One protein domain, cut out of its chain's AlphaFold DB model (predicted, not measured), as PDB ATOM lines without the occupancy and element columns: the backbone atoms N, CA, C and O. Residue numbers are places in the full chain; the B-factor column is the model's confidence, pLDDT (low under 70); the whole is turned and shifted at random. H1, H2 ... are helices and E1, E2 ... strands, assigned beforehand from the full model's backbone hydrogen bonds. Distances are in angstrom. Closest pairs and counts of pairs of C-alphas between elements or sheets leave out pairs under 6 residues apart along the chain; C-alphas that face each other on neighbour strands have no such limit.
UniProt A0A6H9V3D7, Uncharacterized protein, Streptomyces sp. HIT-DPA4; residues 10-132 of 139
ATOM      1  N   TRP A  10     182.239 137.181 177.751       90.69
ATOM      2  CA  TRP A  10     181.834 138.042 178.848       90.69
ATOM      3  C   TRP A  10     181.792 139.510 178.439       90.69
ATOM      4  O   TRP A  10     182.516 139.927 177.540       90.69
ATOM      5  N   SER A  11     180.952 140.283 179.119       93.94
ATOM      6  CA  SER A  11     180.858 141.737 179.000       93.94
ATOM      7  C   SER A  11     180.870 142.377 180.389       93.94
ATOM      8  O   SER A  11     180.430 141.772 181.368       93.94
ATOM      9  N   THR A  12     181.358 143.612 180.485       94.44
ATOM     10  CA  THR A  12     181.261 144.419 181.709       94.44
ATOM     11  C   THR A  12     179.888 145.066 181.883       94.44
ATOM     12  O   THR A  12     179.545 145.483 182.990       94.44
ATOM     13  N   GLY A  13     179.102 145.178 180.808       96.75
ATOM     14  CA  GLY A  13     177.886 145.973 180.833       96.75
ATOM     15  C   GLY A  13     177.298 146.308 179.466       96.75
ATOM     16  O   GLY A  13     177.637 145.714 178.443       96.75
ATOM     17  N   ILE A  14     176.393 147.284 179.465       98.50
ATOM     18  CA  ILE A  14     175.713 147.801 178.274       98.50
ATOM     19  C   ILE A  14     175.931 149.312 178.213       98.50
ATOM     20  O   ILE A  14     175.740 150.023 179.193       98.50
ATOM     21  N   THR A  15     176.310 149.810 177.043       98.56
ATOM     22  CA  THR A  15     176.352 151.237 176.722       98.56
ATOM     23  C   THR A  15     175.102 151.619 175.946       98.56
ATOM     24  O   THR A  15     174.781 151.001 174.930       98.56
ATOM     25  N   VAL A  16     174.413 152.667 176.384       98.56
ATOM     26  CA  VAL A  16     173.236 153.204 175.701       98.56
ATOM     27  C   VAL A  16     173.528 154.555 175.064       98.56
ATOM     28  O   VAL A  16     174.467 155.267 175.412       98.56
ATOM     29  N   THR A  17     172.736 154.912 174.067       98.12
ATOM     30  CA  THR A  17     172.819 156.194 173.365       98.12
ATOM     31  C   THR A  17     171.418 156.644 173.020       98.12
ATOM     32  O   THR A  17     170.554 155.823 172.714       98.12
ATOM     33  N   TRP A  18     171.193 157.948 173.020       98.00
ATOM     34  CA  TRP A  18     169.925 158.535 172.620       98.00
ATOM     35  C   TRP A  18     170.101 159.385 171.367       98.00
ATOM     36  O   TRP A  18     171.161 159.955 171.126       98.00
ATOM     37  N   SER A  19     169.043 159.487 170.571       96.62
ATOM     38  CA  SER A  19     168.971 160.428 169.460       96.62
ATOM     39  C   SER A  19     167.633 161.148 169.478       96.62
ATOM     40  O   SER A  19     166.589 160.503 169.553       96.62
ATOM     41  N   SER A  20     167.650 162.477 169.326       95.00
ATOM     42  CA  SER A  20     166.446 163.307 169.152       95.00
ATOM     43  C   SER A  20     165.750 163.087 167.804       95.00
ATOM     44  O   SER A  20     164.599 163.482 167.627       95.00
ATOM     45  N   ARG A  21     166.450 162.470 166.844       93.06
ATOM     46  CA  ARG A  21     166.009 162.266 165.455       93.06
ATOM     47  C   ARG A  21     166.202 160.818 165.013       93.06
ATOM     48  O   ARG A  21     166.576 160.553 163.874       93.06
ATOM     49  N   ALA A  22     165.951 159.885 165.925       92.94
ATOM     50  CA  ALA A  22     166.048 158.451 165.689       92.94
ATOM     51  C   ALA A  22     165.199 157.974 164.498       92.94
ATOM     52  O   ALA A  22     165.638 157.119 163.732       92.94
ATOM     53  N   HIS A  23     163.991 158.523 164.341       89.62
ATOM     54  CA  HIS A  23     163.057 158.167 163.269       89.62
ATOM     55  C   HIS A  23     162.372 159.400 162.697       89.62
ATOM     56  O   HIS A  23     162.247 160.414 163.374       89.62
ATOM     57  N   THR A  24     161.869 159.289 161.470       92.25
ATOM     58  CA  THR A  24     160.940 160.264 160.890       92.25
ATOM     59  C   THR A  24     159.679 159.536 160.448       92.25
ATOM     60  O   THR A  24     159.751 158.641 159.609       92.25
ATOM     61  N   ILE A  25     158.528 159.902 161.010       88.69
ATOM     62  CA  ILE A  25     157.227 159.309 160.672       88.69
ATOM     63  C   ILE A  25     156.323 160.439 160.211       88.69
ATOM     64  O   ILE A  25     156.126 161.411 160.931       88.69
ATOM     65  N   ASN A  26     155.807 160.338 158.985       92.31
ATOM     66  CA  ASN A  26     154.981 161.385 158.372       92.31
ATOM     67  C   ASN A  26     155.642 162.781 158.411       92.31
ATOM     68  O   ASN A  26     154.976 163.788 158.624       92.31
ATOM     69  N   GLY A  27     156.969 162.839 158.243       91.81
ATOM     70  CA  GLY A  27     157.748 164.084 158.299       91.81
ATOM     71  C   GLY A  27     158.052 164.603 159.710       91.81
ATOM     72  O   GLY A  27     158.749 165.605 159.841       91.81
ATOM     73  N   VAL A  28     157.582 163.926 160.761       92.50
ATOM     74  CA  VAL A  28     157.809 164.317 162.157       92.50
ATOM     75  C   VAL A  28     158.996 163.534 162.731       92.50
ATOM     76  O   VAL A  28     158.989 162.301 162.660       92.50
ATOM     77  N   PRO A  29     160.026 164.207 163.283       93.38
ATOM     78  CA  PRO A  29     161.129 163.527 163.945       93.38
ATOM     79  C   PRO A  29     160.674 162.939 165.283       93.38
ATOM     80  O   PRO A  29     159.954 163.575 166.051       93.38
ATOM     81  N   HIS A  30     161.146 161.735 165.576       94.25
ATOM     82  CA  HIS A  30     160.940 161.061 166.849       94.25
ATOM     83  C   HIS A  30     162.280 160.683 167.460       94.25
ATOM     84  O   HIS A  30     163.186 160.228 166.757       94.25
ATOM     85  N   SER A  31     162.366 160.819 168.779       96.12
ATOM     86  CA  SER A  31     163.518 160.386 169.551       96.12
ATOM     87  C   SER A  31     163.538 158.877 169.782       96.12
ATOM     88  O   SER A  31     162.518 158.200 169.639       96.12
ATOM     89  N   GLY A  32     164.695 158.341 170.157       97.38
ATOM     90  CA  GLY A  32     164.827 156.936 170.520       97.38
ATOM     91  C   GLY A  32     166.174 156.589 171.136       97.38
ATOM     92  O   GLY A  32     167.116 157.381 171.098       97.38
ATOM     93  N   TRP A  33     166.245 155.374 171.669       98.31
ATOM     94  CA  TRP A  33     167.384 154.797 172.372       98.31
ATOM     95  C   TRP A  33     168.025 153.668 171.569       98.31
ATOM     96  O   TRP A  33     167.343 152.883 170.923       98.31
ATOM     97  N   SER A  34     169.344 153.573 171.611       98.12
ATOM     98  CA  SER A  34     170.119 152.447 171.101       98.12
ATOM     99  C   SER A  34     170.926 151.873 172.255       98.12
ATOM    100  O   SER A  34     171.361 152.620 173.127       98.12
ATOM    101  N   ALA A  35     171.164 150.568 172.235       98.50
ATOM    102  CA  ALA A  35     172.014 149.885 173.199       98.50
ATOM    103  C   ALA A  35     173.077 149.056 172.476       98.50
ATOM    104  O   ALA A  35     172.873 148.586 171.352       98.50
ATOM    105  N   LEU A  36     174.229 148.923 173.118       98.31
ATOM    106  CA  LEU A  36     175.409 148.230 172.631       98.31
ATOM    107  C   LEU A  36     176.095 147.543 173.809       98.31
ATOM    108  O   LEU A  36     176.174 148.112 174.891       98.31
ATOM    109  N   LEU A  37     176.637 146.353 173.598       97.31
ATOM    110  CA  LEU A  37     177.618 145.757 174.496       97.31
ATOM    111  C   LEU A  37     178.786 145.237 173.676       97.31
ATOM    112  O   LEU A  37     178.590 144.624 172.624       97.31
ATOM    113  N   ASP A  38     179.983 145.463 174.191       96.44
ATOM    114  CA  ASP A  38     181.181 144.782 173.732       96.44
ATOM    115  C   ASP A  38     181.395 143.545 174.595       96.44
ATOM    116  O   ASP A  38     181.183 143.574 175.808       96.44
ATOM    117  N   PHE A  39     181.781 142.443 173.966       93.88
ATOM    118  CA  PHE A  39     182.064 141.193 174.648       93.88
ATOM    119  C   PHE A  39     183.412 140.638 174.216       93.88
ATOM    120  O   PHE A  39     183.884 140.872 173.102       93.88
ATOM    121  N   TYR A  40     184.004 139.860 175.104       89.50
ATOM    122  CA  TYR A  40     185.336 139.297 174.962       89.50
ATOM    123  C   TYR A  40     185.257 137.802 175.208       89.50
ATOM    124  O   TYR A  40     184.450 137.355 176.025       89.50
ATOM    125  N   ASP A  41     186.074 137.011 174.526       86.44
ATOM    126  CA  ASP A  41     186.252 135.625 174.938       86.44
ATOM    127  C   ASP A  41     186.997 135.525 176.279       86.44
ATOM    128  O   ASP A  41     187.539 136.491 176.824       86.44
ATOM    129  N   ALA A  42     186.964 134.334 176.865       71.31
ATOM    130  CA  ALA A  42     187.746 134.026 178.059       71.31
ATOM    131  C   ALA A  42     189.229 133.724 177.746       71.31
ATOM    132  O   ALA A  42     189.963 133.338 178.656       71.31
ATOM    133  N   GLY A  43     189.652 133.860 176.483       64.50
ATOM    134  CA  GLY A  43     191.012 133.565 176.052       64.50
ATOM    135  C   GLY A  43     191.976 134.622 176.578       64.50
ATOM    136  O   GLY A  43     191.721 135.820 176.473       64.50
ATOM    137  N   PHE A  44     193.093 134.187 177.155       60.28
ATOM    138  CA  PHE A  44     194.184 135.076 177.542       60.28
ATOM    139  C   PHE A  44     195.420 134.723 176.721       60.28
ATOM    140  O   PHE A  44     195.845 133.563 176.672       60.28
ATOM    141  N   VAL A  45     196.027 135.730 176.099       53.66
ATOM    142  CA  VAL A  45     197.323 135.563 175.445       53.66
ATOM    143  C   VAL A  45     198.363 135.404 176.550       53.66
ATOM    144  O   VAL A  45     198.747 136.378 177.187       53.66
ATOM    145  N   SER A  46     198.813 134.172 176.800       53.91
ATOM    146  CA  SER A  46     200.060 133.972 177.545       53.91
ATOM    147  C   SER A  46     201.202 134.668 176.799       53.91
ATOM    148  O   SER A  46     201.174 134.715 175.568       53.91
ATOM    149  N   ASP A  47     202.238 135.110 177.509       55.25
ATOM    150  CA  ASP A  47     203.421 135.822 176.987       55.25
ATOM    151  C   ASP A  47     204.164 135.097 175.836       55.25
ATOM    152  O   ASP A  47     205.112 135.624 175.252       55.25
ATOM    153  N   ARG A  48     203.751 133.870 175.500       54.50
ATOM    154  CA  ARG A  48     204.191 133.092 174.343       54.50
ATOM    155  C   ARG A  48     203.094 133.051 173.279       54.50
ATOM    156  O   ARG A  48     202.081 132.373 173.448       54.50
ATOM    157  N   ALA A  49     203.340 133.705 172.142       56.03
ATOM    158  CA  ALA A  49     202.430 133.767 170.989       56.03
ATOM    159  C   ALA A  49     202.044 132.387 170.409       56.03
ATOM    160  O   ALA A  49     201.016 132.246 169.761       56.03
ATOM    161  N   GLU A  50     202.856 131.362 170.669       56.69
ATOM    162  CA  GLU A  50     202.644 129.967 170.263       56.69
ATOM    163  C   GLU A  50     201.762 129.152 171.234       56.69
ATOM    164  O   GLU A  50     201.394 128.014 170.939       56.69
ATOM    165  N   HIS A  51     201.400 129.733 172.383       51.28
ATOM    166  CA  HIS A  51     200.520 129.138 173.402       51.28
ATOM    167  C   HIS A  51     199.358 130.053 173.817       51.28
ATOM    168  O   HIS A  51     198.498 129.634 174.589       51.28
ATOM    169  N   GLY A  52     199.329 131.297 173.337       48.31
ATOM    170  CA  GLY A  52     198.259 132.242 173.621       48.31
ATOM    171  C   GLY A  52     197.016 131.927 172.800       48.31
ATOM    172  O   GLY A  52     197.047 131.985 171.572       48.31
ATOM    173  N   GLU A  53     195.906 131.637 173.474       53.34
ATOM    174  CA  GLU A  53     194.592 131.758 172.852       53.34
ATOM    175  C   GLU A  53     194.432 133.230 172.442       53.34
ATOM    176  O   GLU A  53     194.477 134.124 173.288       53.34
ATOM    177  N   ALA A  54     194.357 133.506 171.137       59.16
ATOM    178  CA  ALA A  54     194.149 134.863 170.646       59.16
ATOM    179  C   ALA A  54     192.794 135.354 171.160       59.16
ATOM    180  O   ALA A  54     191.768 134.805 170.763       59.16
ATOM    181  N   SER A  55     192.800 136.358 172.043       70.69
ATOM    182  CA  SER A  55     191.553 136.903 172.570       70.69
ATOM    183  C   SER A  55     190.772 137.583 171.451       70.69
ATOM    184  O   SER A  55     191.301 138.415 170.707       70.69
ATOM    185  N   THR A  56     189.513 137.194 171.308       80.62
ATOM    186  CA  THR A  56     188.566 137.754 170.352       80.62
ATOM    187  C   THR A  56     187.599 138.697 171.052       80.62
ATOM    188  O   THR A  56     187.071 138.403 172.125       80.62
ATOM    189  N   GLN A  57     187.350 139.837 170.410       90.81
ATOM    190  CA  GLN A  57     186.341 140.807 170.814       90.81
ATOM    191  C   GLN A  57     185.222 140.833 169.774       90.81
ATOM    192  O   GLN A  57     185.463 140.710 168.569       90.81
ATOM    193  N   GLY A  58     183.996 141.030 170.242       94.06
ATOM    194  CA  GLY A  58     182.845 141.313 169.402       94.06
ATOM    195  C   GLY A  58     181.922 142.348 170.031       94.06
ATOM    196  O   GLY A  58     182.134 142.804 171.151       94.06
ATOM    197  N   THR A  59     180.876 142.698 169.288       97.31
ATOM    198  CA  THR A  59     179.887 143.695 169.700       97.31
ATOM    199  C   THR A  59     178.485 143.206 169.355       97.31
ATOM    200  O   THR A  59     178.239 142.761 168.229       97.31
ATOM    201  N   LEU A  60     177.546 143.344 170.289       97.44
ATOM    202  CA  LEU A  60     176.110 143.290 170.013       97.44
ATOM    203  C   LEU A  60     175.530 144.690 170.118       97.44
ATOM    204  O   LEU A  60     175.907 145.465 170.990       97.44
ATOM    205  N   ARG A  61     174.590 145.022 169.233       98.06
ATOM    206  CA  ARG A  61     173.898 146.310 169.268       98.06
ATOM    207  C   ARG A  61     172.484 146.199 168.739       98.06
ATOM    208  O   ARG A  61     172.227 145.436 167.803       98.06
ATOM    209  N   THR A  62     171.596 147.043 169.247       97.44
ATOM    210  CA  THR A  62     170.302 147.278 168.605       97.44
ATOM    211  C   THR A  62     170.540 147.807 167.193       97.44
ATOM    212  O   THR A  62     171.234 148.805 166.998       97.44
ATOM    213  N   ARG A  63     169.965 147.145 166.184       95.19
ATOM    214  CA  ARG A  63     170.131 147.553 164.777       95.19
ATOM    215  C   ARG A  63     169.555 148.942 164.493       95.19
ATOM    216  O   ARG A  63     170.079 149.656 163.643       95.19
ATOM    217  N   TYR A  64     168.472 149.290 165.178       94.44
ATOM    218  CA  TYR A  64     167.770 150.559 165.045       94.44
ATOM    219  C   TYR A  64     167.557 151.167 166.424       94.44
ATOM    220  O   TYR A  64     167.465 150.439 167.411       94.44
ATOM    221  N   TYR A  65     167.416 152.489 166.468       97.12
ATOM    222  CA  TYR A  65     166.928 153.165 167.661       97.12
ATOM    223  C   TYR A  65     165.500 152.712 167.981       97.12
ATOM    224  O   TYR A  65     164.674 152.520 167.085       97.12
ATOM    225  N   ILE A  66     165.197 152.582 169.261       97.38
ATOM    226  CA  ILE A  66     163.925 152.127 169.801       97.38
ATOM    227  C   ILE A  66     163.253 153.327 170.457       97.38
ATOM    228  O   ILE A  66     163.842 154.008 171.293       97.38
ATOM    229  N   ARG A  67     162.030 153.630 170.026       96.12
ATOM    230  CA  ARG A  67     161.271 154.773 170.538       96.12
ATOM    231  C   ARG A  67     160.562 154.400 171.829       96.12
ATOM    232  O   ARG A  67     160.216 153.235 172.025       96.12
ATOM    233  N   ASP A  68     160.272 155.410 172.633       93.88
ATOM    234  CA  ASP A  68     159.316 155.264 173.720       93.88
ATOM    235  C   ASP A  68     157.918 154.994 173.144       93.88
ATOM    236  O   ASP A  68     157.551 155.475 172.063       93.88
ATOM    237  N   SER A  69     157.144 154.197 173.869       91.56
ATOM    238  CA  SER A  69     155.718 153.969 173.629       91.56
ATOM    239  C   SER A  69     154.911 154.500 174.813       91.56
ATOM    240  O   SER A  69     155.491 154.862 175.831       91.56
ATOM    241  N   GLU A  70     153.578 154.521 174.709       90.38
ATOM    242  CA  GLU A  70     152.705 155.067 175.766       90.38
ATOM    243  C   GLU A  70     152.972 154.468 177.154       90.38
ATOM    244  O   GLU A  70     152.831 155.165 178.152       90.38
ATOM    245  N   ASN A  71     153.384 153.198 177.215       92.12
ATOM    246  CA  ASN A  71     153.527 152.459 178.470       92.12
ATOM    247  C   ASN A  71     154.920 151.851 178.686       92.12
ATOM    248  O   ASN A  71     155.159 151.246 179.728       92.12
ATOM    249  N   VAL A  72     155.828 151.948 177.708       93.44
ATOM    250  CA  VAL A  72     157.139 151.282 177.771       93.44
ATOM    251  C   VAL A  72     158.234 152.200 177.244       93.44
ATOM    252  O   VAL A  72     158.142 152.697 176.117       93.44
ATOM    253  N   SER A  73     159.279 152.370 178.054       96.25
ATOM    254  CA  SER A  73     160.501 153.100 177.713       96.25
ATOM    255  C   SER A  73     161.299 152.374 176.627       96.25
ATOM    256  O   SER A  73     161.554 151.170 176.717       96.25
ATOM    257  N   GLY A  74     161.741 153.112 175.610       97.50
ATOM    258  CA  GLY A  74     162.609 152.597 174.558       97.50
ATOM    259  C   GLY A  74     163.982 152.182 175.087       97.50
ATOM    260  O   GLY A  74     164.567 151.241 174.555       97.50
ATOM    261  N   LEU A  75     164.462 152.826 176.160       98.31
ATOM    262  CA  LEU A  75     165.680 152.428 176.873       98.31
ATOM    263  C   LEU A  75     165.535 151.010 177.433       98.31
ATOM    264  O   LEU A  75     166.371 150.158 177.147       98.31
ATOM    265  N   THR A  76     164.444 150.755 178.157       98.31
ATOM    266  CA  THR A  76     164.164 149.449 178.763       98.31
ATOM    267  C   THR A  76     164.117 148.351 177.712       98.31
ATOM    268  O   THR A  76     164.800 147.339 177.830       98.31
ATOM    269  N   VAL A  77     163.403 148.586 176.608       98.19
ATOM    270  CA  VAL A  77     163.330 147.618 175.503       98.19
ATOM    271  C   VAL A  77     164.695 147.408 174.839       98.19
ATOM    272  O   VAL A  77     165.016 146.289 174.441       98.19
ATOM    273  N   ALA A  78     165.511 148.455 174.694       98.38
ATOM    274  CA  ALA A  78     166.853 148.327 174.134       98.38
ATOM    275  C   ALA A  78     167.749 147.449 175.015       98.38
ATOM    276  O   ALA A  78     168.399 146.539 174.504       98.38
ATOM    277  N   VAL A  79     167.746 147.697 176.323       98.56
ATOM    278  CA  VAL A  79     168.567 146.967 177.293       98.56
ATOM    279  C   VAL A  79     168.098 145.519 177.442       98.56
ATOM    280  O   VAL A  79     168.912 144.610 177.284       98.56
ATOM    281  N   ASP A  80     166.797 145.282 177.632       98.31
ATOM    282  CA  ASP A  80     166.235 143.933 177.796       98.31
ATOM    283  C   ASP A  80     166.486 143.045 176.566       98.31
ATOM    284  O   ASP A  80     166.792 141.856 176.702       98.31
ATOM    285  N   ASN A  81     166.415 143.616 175.356       97.69
ATOM    286  CA  ASN A  81     166.754 142.887 174.132       97.69
ATOM    287  C   ASN A  81     168.227 142.463 174.117       97.69
ATOM    288  O   ASN A  81     168.522 141.320 173.771       97.69
ATOM    289  N   LEU A  82     169.151 143.350 174.508       97.50
ATOM    290  CA  LEU A  82     170.572 143.006 174.558       97.50
ATOM    291  C   LEU A  82     170.883 141.968 175.634       97.50
ATOM    292  O   LEU A  82     171.690 141.083 175.369       97.50
ATOM    293  N   ILE A  83     170.250 142.046 176.806       97.94
ATOM    294  CA  ILE A  83     170.397 141.030 177.858       97.94
ATOM    295  C   ILE A  83     169.905 139.676 177.336       97.94
ATOM    296  O   ILE A  83     170.639 138.694 177.394       97.94
ATOM    297  N   THR A  84     168.715 139.641 176.731       97.38
ATOM    298  CA  THR A  84     168.139 138.412 176.164       97.38
ATOM    299  C   THR A  84     169.037 137.807 175.077       97.38
ATOM    300  O   THR A  84     169.239 136.592 175.026       97.38
ATOM    301  N   ASP A  85     169.586 138.631 174.182       96.88
ATOM    302  CA  ASP A  85     170.473 138.149 173.123       96.88
ATOM    303  C   ASP A  85     171.853 137.741 173.663       96.88
ATOM    304  O   ASP A  85     172.420 136.753 173.191       96.88
ATOM    305  N   ALA A  86     172.367 138.428 174.689       95.62
ATOM    306  CA  ALA A  86     173.584 138.041 175.397       95.62
ATOM    307  C   ALA A  86     173.440 136.659 176.052       95.62
ATOM    308  O   ALA A  86     174.292 135.793 175.840       95.62
ATOM    309  N   GLU A  87     172.329 136.408 176.749       94.69
ATOM    310  CA  GLU A  87     172.016 135.106 177.351       94.69
ATOM    311  C   GLU A  87     171.973 133.989 176.300       94.69
ATOM    312  O   GLU A  87     172.598 132.939 176.467       94.69
ATOM    313  N   ARG A  88     171.296 134.226 175.167       94.44
ATOM    314  CA  ARG A  88     171.222 133.262 174.051       94.44
ATOM    315  C   ARG A  88     172.585 132.940 173.448       94.44
ATOM    316  O   ARG A  88     172.786 131.830 172.952       94.44
ATOM    317  N   LEU A  89     173.500 133.904 173.458       92.88
ATOM    318  CA  LEU A  89     174.855 133.768 172.925       92.88
ATOM    319  C   LEU A  89     175.867 133.270 173.967       92.88
ATOM    320  O   LEU A  89     177.023 133.017 173.615       92.88
ATOM    321  N   GLY A  90     175.444 133.080 175.222       92.19
ATOM    322  CA  GLY A  90     176.315 132.656 176.318       92.19
ATOM    323  C   GLY A  90     177.360 133.712 176.689       92.19
ATOM    324  O   GLY A  90     178.518 133.360 176.932       92.19
ATOM    325  N   ILE A  91     176.964 134.988 176.653       92.81
ATOM    326  CA  ILE A  91     177.755 136.127 177.120       92.81
ATOM    327  C   ILE A  91     177.364 136.410 178.572       92.81
ATOM    328  O   ILE A  91     176.236 136.814 178.845       92.81
ATOM    329  N   ASP A  92     178.312 136.237 179.487       92.31
ATOM    330  CA  ASP A  92     178.100 136.522 180.904       92.31
ATOM    331  C   ASP A  92     178.416 137.992 181.219       92.31
ATOM    332  O   ASP A  92     179.471 138.509 180.842       92.31
ATOM    333  N   PHE A  93     177.547 138.666 181.972       92.62
ATOM    334  CA  PHE A  93     177.859 139.989 182.512       92.62
ATOM    335  C   PHE A  93     178.641 139.847 183.817       92.62
ATOM    336  O   PHE A  93     178.128 139.306 184.797       92.62
ATOM    337  N   ARG A  94     179.892 140.315 183.844       86.94
ATOM    338  CA  ARG A  94     180.753 140.215 185.031       86.94
ATOM    339  C   ARG A  94     181.796 141.321 185.092       86.94
ATOM    340  O   ARG A  94     182.356 141.725 184.076       86.94
ATOM    341  N   LEU A  95     182.119 141.725 186.316       82.81
ATOM    342  CA  LEU A  95     183.279 142.547 186.648       82.81
ATOM    343  C   LEU A  95     184.265 141.715 187.473       82.81
ATOM    344  O   LEU A  95     183.861 140.880 188.283       82.81
ATOM    345  N   TRP A  96     185.567 141.920 187.267       74.50
ATOM    346  CA  TRP A  96     186.614 141.114 187.919       74.50
ATOM    347  C   TRP A  96     186.690 141.290 189.441       74.50
ATOM    348  O   TRP A  96     187.270 140.451 190.121       74.50
ATOM    349  N   ASP A  97     186.088 142.345 189.980       78.56
ATOM    350  CA  ASP A  97     186.019 142.635 191.415       78.56
ATOM    351  C   ASP A  97     184.710 142.170 192.077       78.56
ATOM    352  O   ASP A  97     184.472 142.463 193.248       78.56
ATOM    353  N   GLY A  98     183.859 141.440 191.348       72.12
ATOM    354  CA  GLY A  98     182.582 140.942 191.862       72.12
ATOM    355  C   GLY A  98     181.493 142.008 192.001       72.12
ATOM    356  O   GLY A  98     180.445 141.715 192.576       72.12
ATOM    357  N   ARG A  99     181.706 143.229 191.491       82.81
ATOM    358  CA  ARG A  99     180.655 144.253 191.420       82.81
ATOM    359  C   ARG A  99     179.584 143.897 190.385       82.81
ATOM    360  O   ARG A  99     179.828 143.134 189.448       82.81
ATOM    361  N   SER A 100     178.403 144.493 190.553       90.56
ATOM    362  CA  SER A 100     177.311 144.389 189.584       90.56
ATOM    363  C   SER A 100     177.722 144.942 188.215       90.56
ATOM    364  O   SER A 100     178.483 145.911 188.167       90.56
ATOM    365  N   PRO A 101     177.199 144.388 187.105       94.88
ATOM    366  CA  PRO A 101     177.451 144.921 185.772       94.88
ATOM    367  C   PRO A 101     177.045 146.390 185.644       94.88
ATOM    368  O   PRO A 101     176.271 146.916 186.449       94.88
ATOM    369  N   LEU A 102     177.578 147.054 184.622       95.62
ATOM    370  CA  LEU A 102     177.454 148.498 184.464       95.62
ATOM    371  C   LEU A 102     176.517 148.874 183.312       95.62
ATOM    372  O   LEU A 102     176.538 148.277 182.236       95.62
ATOM    373  N   LEU A 103     175.703 149.901 183.531       97.62
ATOM    374  CA  LEU A 103     174.919 150.561 182.496       97.62
ATOM    375  C   LEU A 103     175.511 151.953 182.245       97.62
ATOM    376  O   LEU A 103     175.486 152.819 183.121       97.62
ATOM    377  N   TYR A 104     176.054 152.158 181.049       97.12
ATOM    378  CA  TYR A 104     176.767 153.375 180.658       97.12
ATOM    379  C   TYR A 104     175.954 154.204 179.675       97.12
ATOM    380  O   TYR A 104     175.163 153.664 178.902       97.12
ATOM    381  N   TYR A 105     176.225 155.504 179.626       97.62
ATOM    382  CA  TYR A 105     175.833 156.347 178.507       97.62
ATOM    383  C   TYR A 105     177.048 156.571 177.603       97.62
ATOM    384  O   TYR A 105     178.174 156.719 178.071       97.62
ATOM    385  N   LYS A 106     176.843 156.585 176.287       97.00
ATOM    386  CA  LYS A 106     177.936 156.760 175.329       97.00
ATOM    387  C   LYS A 106     178.672 158.086 175.539       97.00
ATOM    388  O   LYS A 106     178.048 159.141 175.600       97.00
ATOM    389  N   GLY A 107     180.001 158.012 175.626       94.62
ATOM    390  CA  GLY A 107     180.845 159.179 175.897       94.62
ATOM    391  C   GLY A 107     180.579 159.811 177.265       94.62
ATOM    392  O   GLY A 107     180.789 161.006 177.426       94.62
ATOM    393  N   ASP A 108     180.022 159.042 178.207       93.94
ATOM    394  CA  ASP A 108     179.653 159.474 179.561       93.94
ATOM    395  C   ASP A 108     178.696 160.676 179.619       93.94
ATOM    396  O   ASP A 108     178.559 161.343 180.643       93.94
ATOM    397  N   GLY A 109     177.995 160.926 178.507       92.56
ATOM    398  CA  GLY A 109     177.118 162.080 178.318       92.56
ATOM    399  C   GLY A 109     177.861 163.398 178.090       92.56
ATOM    400  O   GLY A 109     177.215 164.442 178.041       92.56
ATOM    401  N   GLU A 110     179.185 163.348 177.938       93.12
ATOM    402  CA  GLU A 110     180.065 164.503 177.730       93.12
ATOM    403  C   GLU A 110     180.523 164.632 176.261       93.12
ATOM    404  O   GLU A 110     181.080 165.656 175.864       93.12
ATOM    405  N   ASP A 111     180.271 163.614 175.431       93.81
ATOM    406  CA  ASP A 111     180.560 163.647 173.995       93.81
ATOM    407  C   ASP A 111     179.510 164.492 173.235       93.81
ATOM    408  O   ASP A 111     178.326 164.132 173.213       93.81
ATOM    409  N   PRO A 112     179.910 165.595 172.568       92.81
ATOM    410  CA  PRO A 112     178.985 166.470 171.850       92.81
ATOM    411  C   PRO A 112     178.322 165.810 170.631       92.81
ATOM    412  O   PRO A 112     177.303 166.316 170.157       92.81
ATOM    413  N   GLU A 113     178.854 164.699 170.111       92.56
ATOM    414  CA  GLU A 113     178.207 163.936 169.035       92.56
ATOM    415  C   GLU A 113     177.041 163.073 169.546       92.56
ATOM    416  O   GLU A 113     176.150 162.706 168.771       92.56
ATOM    417  N   PHE A 114     177.002 162.785 170.850       92.25
ATOM    418  CA  PHE A 114     176.003 161.930 171.494       92.25
ATOM    419  C   PHE A 114     175.332 162.670 172.650       92.25
ATOM    420  O   PHE A 114     175.404 162.260 173.803       92.25
ATOM    421  N   VAL A 115     174.654 163.775 172.330       95.00
ATOM    422  CA  VAL A 115     173.978 164.602 173.337       95.00
ATOM    423  C   VAL A 115     172.852 163.808 174.020       95.00
ATOM    424  O   VAL A 115     171.905 163.389 173.342       95.00
ATOM    425  N   PRO A 116     172.897 163.634 175.352       95.88
ATOM    426  CA  PRO A 116     171.854 162.929 176.076       95.88
ATOM    427  C   PRO A 116     170.557 163.741 176.206       95.88
ATOM    428  O   PRO A 116     170.572 164.972 176.117       95.88
ATOM    429  N   PRO A 117     169.410 163.076 176.446       95.75
ATOM    430  CA  PRO A 117     168.171 163.774 176.745       95.75
ATOM    431  C   PRO A 117     168.252 164.463 178.120       95.75
ATOM    432  O   PRO A 117     169.112 164.132 178.946       95.75
ATOM    433  N   PRO A 118     167.338 165.402 178.416       94.06
ATOM    434  CA  PRO A 118     167.190 165.939 179.764       94.06
ATOM    435  C   PRO A 118     167.031 164.816 180.800       94.06
ATOM    436  O   PRO A 118     166.392 163.805 180.524       94.06
ATOM    437  N   ASN A 119     167.605 165.006 181.990       93.94
ATOM    438  CA  ASN A 119     167.534 164.064 183.117       93.94
ATOM    439  C   ASN A 119     168.067 162.647 182.825       93.94
ATOM    440  O   ASN A 119     167.764 161.711 183.562       93.94
ATOM    441  N   TRP A 120     168.910 162.476 181.798       95.00
ATOM    442  CA  TRP A 120     169.420 161.159 181.407       95.00
ATOM    443  C   TRP A 120     170.100 160.386 182.541       95.00
ATOM    444  O   TRP A 120     169.978 159.169 182.581       95.00
ATOM    445  N   ARG A 121     170.789 161.065 183.471       95.56
ATOM    446  CA  ARG A 121     171.443 160.419 184.623       95.56
ATOM    447  C   ARG A 121     170.428 159.757 185.553       95.56
ATOM    448  O   ARG A 121     170.663 158.647 186.016       95.56
ATOM    449  N   GLU A 122     169.296 160.414 185.796       95.88
ATOM    450  CA  GLU A 122     168.196 159.850 186.583       95.88
ATOM    451  C   GLU A 122     167.542 158.690 185.831       95.88
ATOM    452  O   GLU A 122     167.389 157.611 186.394       95.88
ATOM    453  N   THR A 123     167.259 158.870 184.536       95.81
ATOM    454  CA  THR A 123     166.704 157.806 183.684       95.81
ATOM    455  C   THR A 123     167.595 156.562 183.666       95.81
ATOM    456  O   THR A 123     167.101 155.445 183.808       95.81
ATOM    457  N   LEU A 124     168.910 156.745 183.531       96.50
ATOM    458  CA  LEU A 124     169.878 155.653 183.512       96.50
ATOM    459  C   LEU A 124     169.992 154.971 184.874       96.50
ATOM    460  O   LEU A 124     170.099 153.751 184.930       96.50
ATOM    461  N   ARG A 125     169.923 155.737 185.969       96.19
ATOM    462  CA  ARG A 125     169.908 155.185 187.326       96.19
ATOM    463  C   ARG A 125     168.669 154.348 187.582       96.19
ATOM    464  O   ARG A 125     168.811 153.220 188.024       96.19
ATOM    465  N   THR A 126     167.482 154.853 187.255       96.44
ATOM    466  CA  THR A 126     166.240 154.081 187.400       96.44
ATOM    467  C   THR A 126     166.314 152.756 186.646       96.44
ATOM    468  O   THR A 126     165.890 151.722 187.160       96.44
ATOM    469  N   GLU A 127     166.885 152.770 185.441       97.81
ATOM    470  CA  GLU A 127     167.063 151.560 184.645       97.81
ATOM    471  C   GLU A 127     168.127 150.614 185.231       97.81
ATOM    472  O   GLU A 127     167.911 149.405 185.276       97.81
ATOM    473  N   ALA A 128     169.248 151.139 185.728       96.94
ATOM    474  CA  ALA A 128     170.274 150.340 186.398       96.94
ATOM    475  C   ALA A 128     169.738 149.700 187.691       96.94
ATOM    476  O   ALA A 128     169.911 148.499 187.897       96.94
ATOM    477  N   ASP A 129     169.004 150.460 188.508       96.62
ATOM    478  CA  ASP A 129     168.373 149.983 189.742       96.62
ATOM    479  C   ASP A 129     167.371 148.857 189.454       96.62
ATOM    480  O   ASP A 129     167.359 147.844 190.155       96.62
ATOM    481  N   ARG A 130     166.575 148.983 188.378       97.50
ATOM    482  CA  ARG A 130     165.646 147.934 187.916       97.50
ATOM    483  C   ARG A 130     166.363 146.607 187.646       97.50
ATOM    484  O   ARG A 130     165.791 145.547 187.890       97.50
ATOM    485  N   LEU A 131     167.592 146.672 187.141       96.56
ATOM    486  CA  LEU A 131     168.416 145.514 186.791       96.56
ATOM    487  C   LEU A 131     169.272 145.003 187.963       96.56
ATOM    488  O   LEU A 131     169.863 143.928 187.858       96.56
ATOM    489  N   GLY A 132     169.374 145.754 189.067       95.69
ATOM    490  CA  GLY A 132     170.368 145.511 190.119       95.69
ATOM    491  C   GLY A 132     171.809 145.797 189.665       95.69
ATOM    492  O   GLY A 132     172.760 145.191 190.167       95.69
TER     493      GLY A 132
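Overview. This is residues 10 to 132 of the 139 residues of an uncharacterized protein of Streptomyces sp. HIT-DPA4 (UniProt A0A6H9V3D7). A long, twisted sheet of four strands, built on the long hairpin E1 and E2, has helix H1 over one face along E2 and helix H3 covering the edge strand E5. The tip of that hairpin makes one end of the long axis, and the loop of residues 42 to 56 makes the other. The printed part has 123 residues, with five named strands and three named helices in the order E1 E2 E3 H1 E4 E5 H2 H3; the sheet is mixed, in the order E3 E2 E1 E5, and the class is mixed, helices and strands. It is only just loose, close to compact, with a radius of gyration of the C-alphas of 16.7 A, and elongated, spanning 58 by 30 by 29 A.

Arrangement. E1, residues 13 to 25, bends by 62 degrees at residue 20. It forms an antiparallel hairpin with E2, residues 28 to 41; N 17 and O 34 are 2.8 A apart, within hydrogen-bond range. E2 forms the next hairpin with E3, residues 57 to 61, where N 39 and O 58 are 2.9 A apart. E1 E2 E3 are a meander, each strand the antiparallel neighbour of the one before. The pairing is staggered: E2 pairs with E1 over residues 28 to 36 and with E3 over 36 to 40. H1, residues 74 to 89, is on the sheet at a height of 8.6 A. It is over E2, and only just not over E1: 11 of its 16 C-alphas fall on E2 and 2 on E1. It runs along E2 at 26 degrees on the local plane, and the closest C-alphas of the two, of Trp 33 and Leu 75, are 5.4 A apart. E4, residues 91 to 93, pairs with no named strand; residues 92 to 93 pair with residues 10 to 11, parallel. E5, residues 102 to 105, is the parallel neighbour of E1, with N 16 and O 104 2.8 A apart. H2, residues 106 to 109, is on the opposite face from H1, over none of the strands, at a height of 4.3 A, only just above the sheet's level. H3, residues 120 to 131, is over E5 at a height of 8.8 A; the closest C-alphas of the two, of Leu 103 and Ala 128, are 6.1 A apart. H1 and H3 are close but not clearly touching. In H1 and H3 every O i to N i+4 pair is within hydrogen-bond range; H2 is too short for such a pair.

Along the chain. E1 measures 31.8 A from C-alpha 13 at (177.886, 145.973, 180.833), and E2 42.4 A. E3 measures 13.7 A, H1 22.5 A and H3 16.6 A, ending with C-alpha 131 at (168.416, 145.514, 186.791).

Size, cuts and confidence. The C-alphas of Asn 26 and Arg 48, the two farthest apart, are 59.0 A apart. The printed part has no cut. The links E2 to E3 and E3 to H1 are long. The mean pLDDT of the printed part is 90.1, and residues 43 to 54 are under 70.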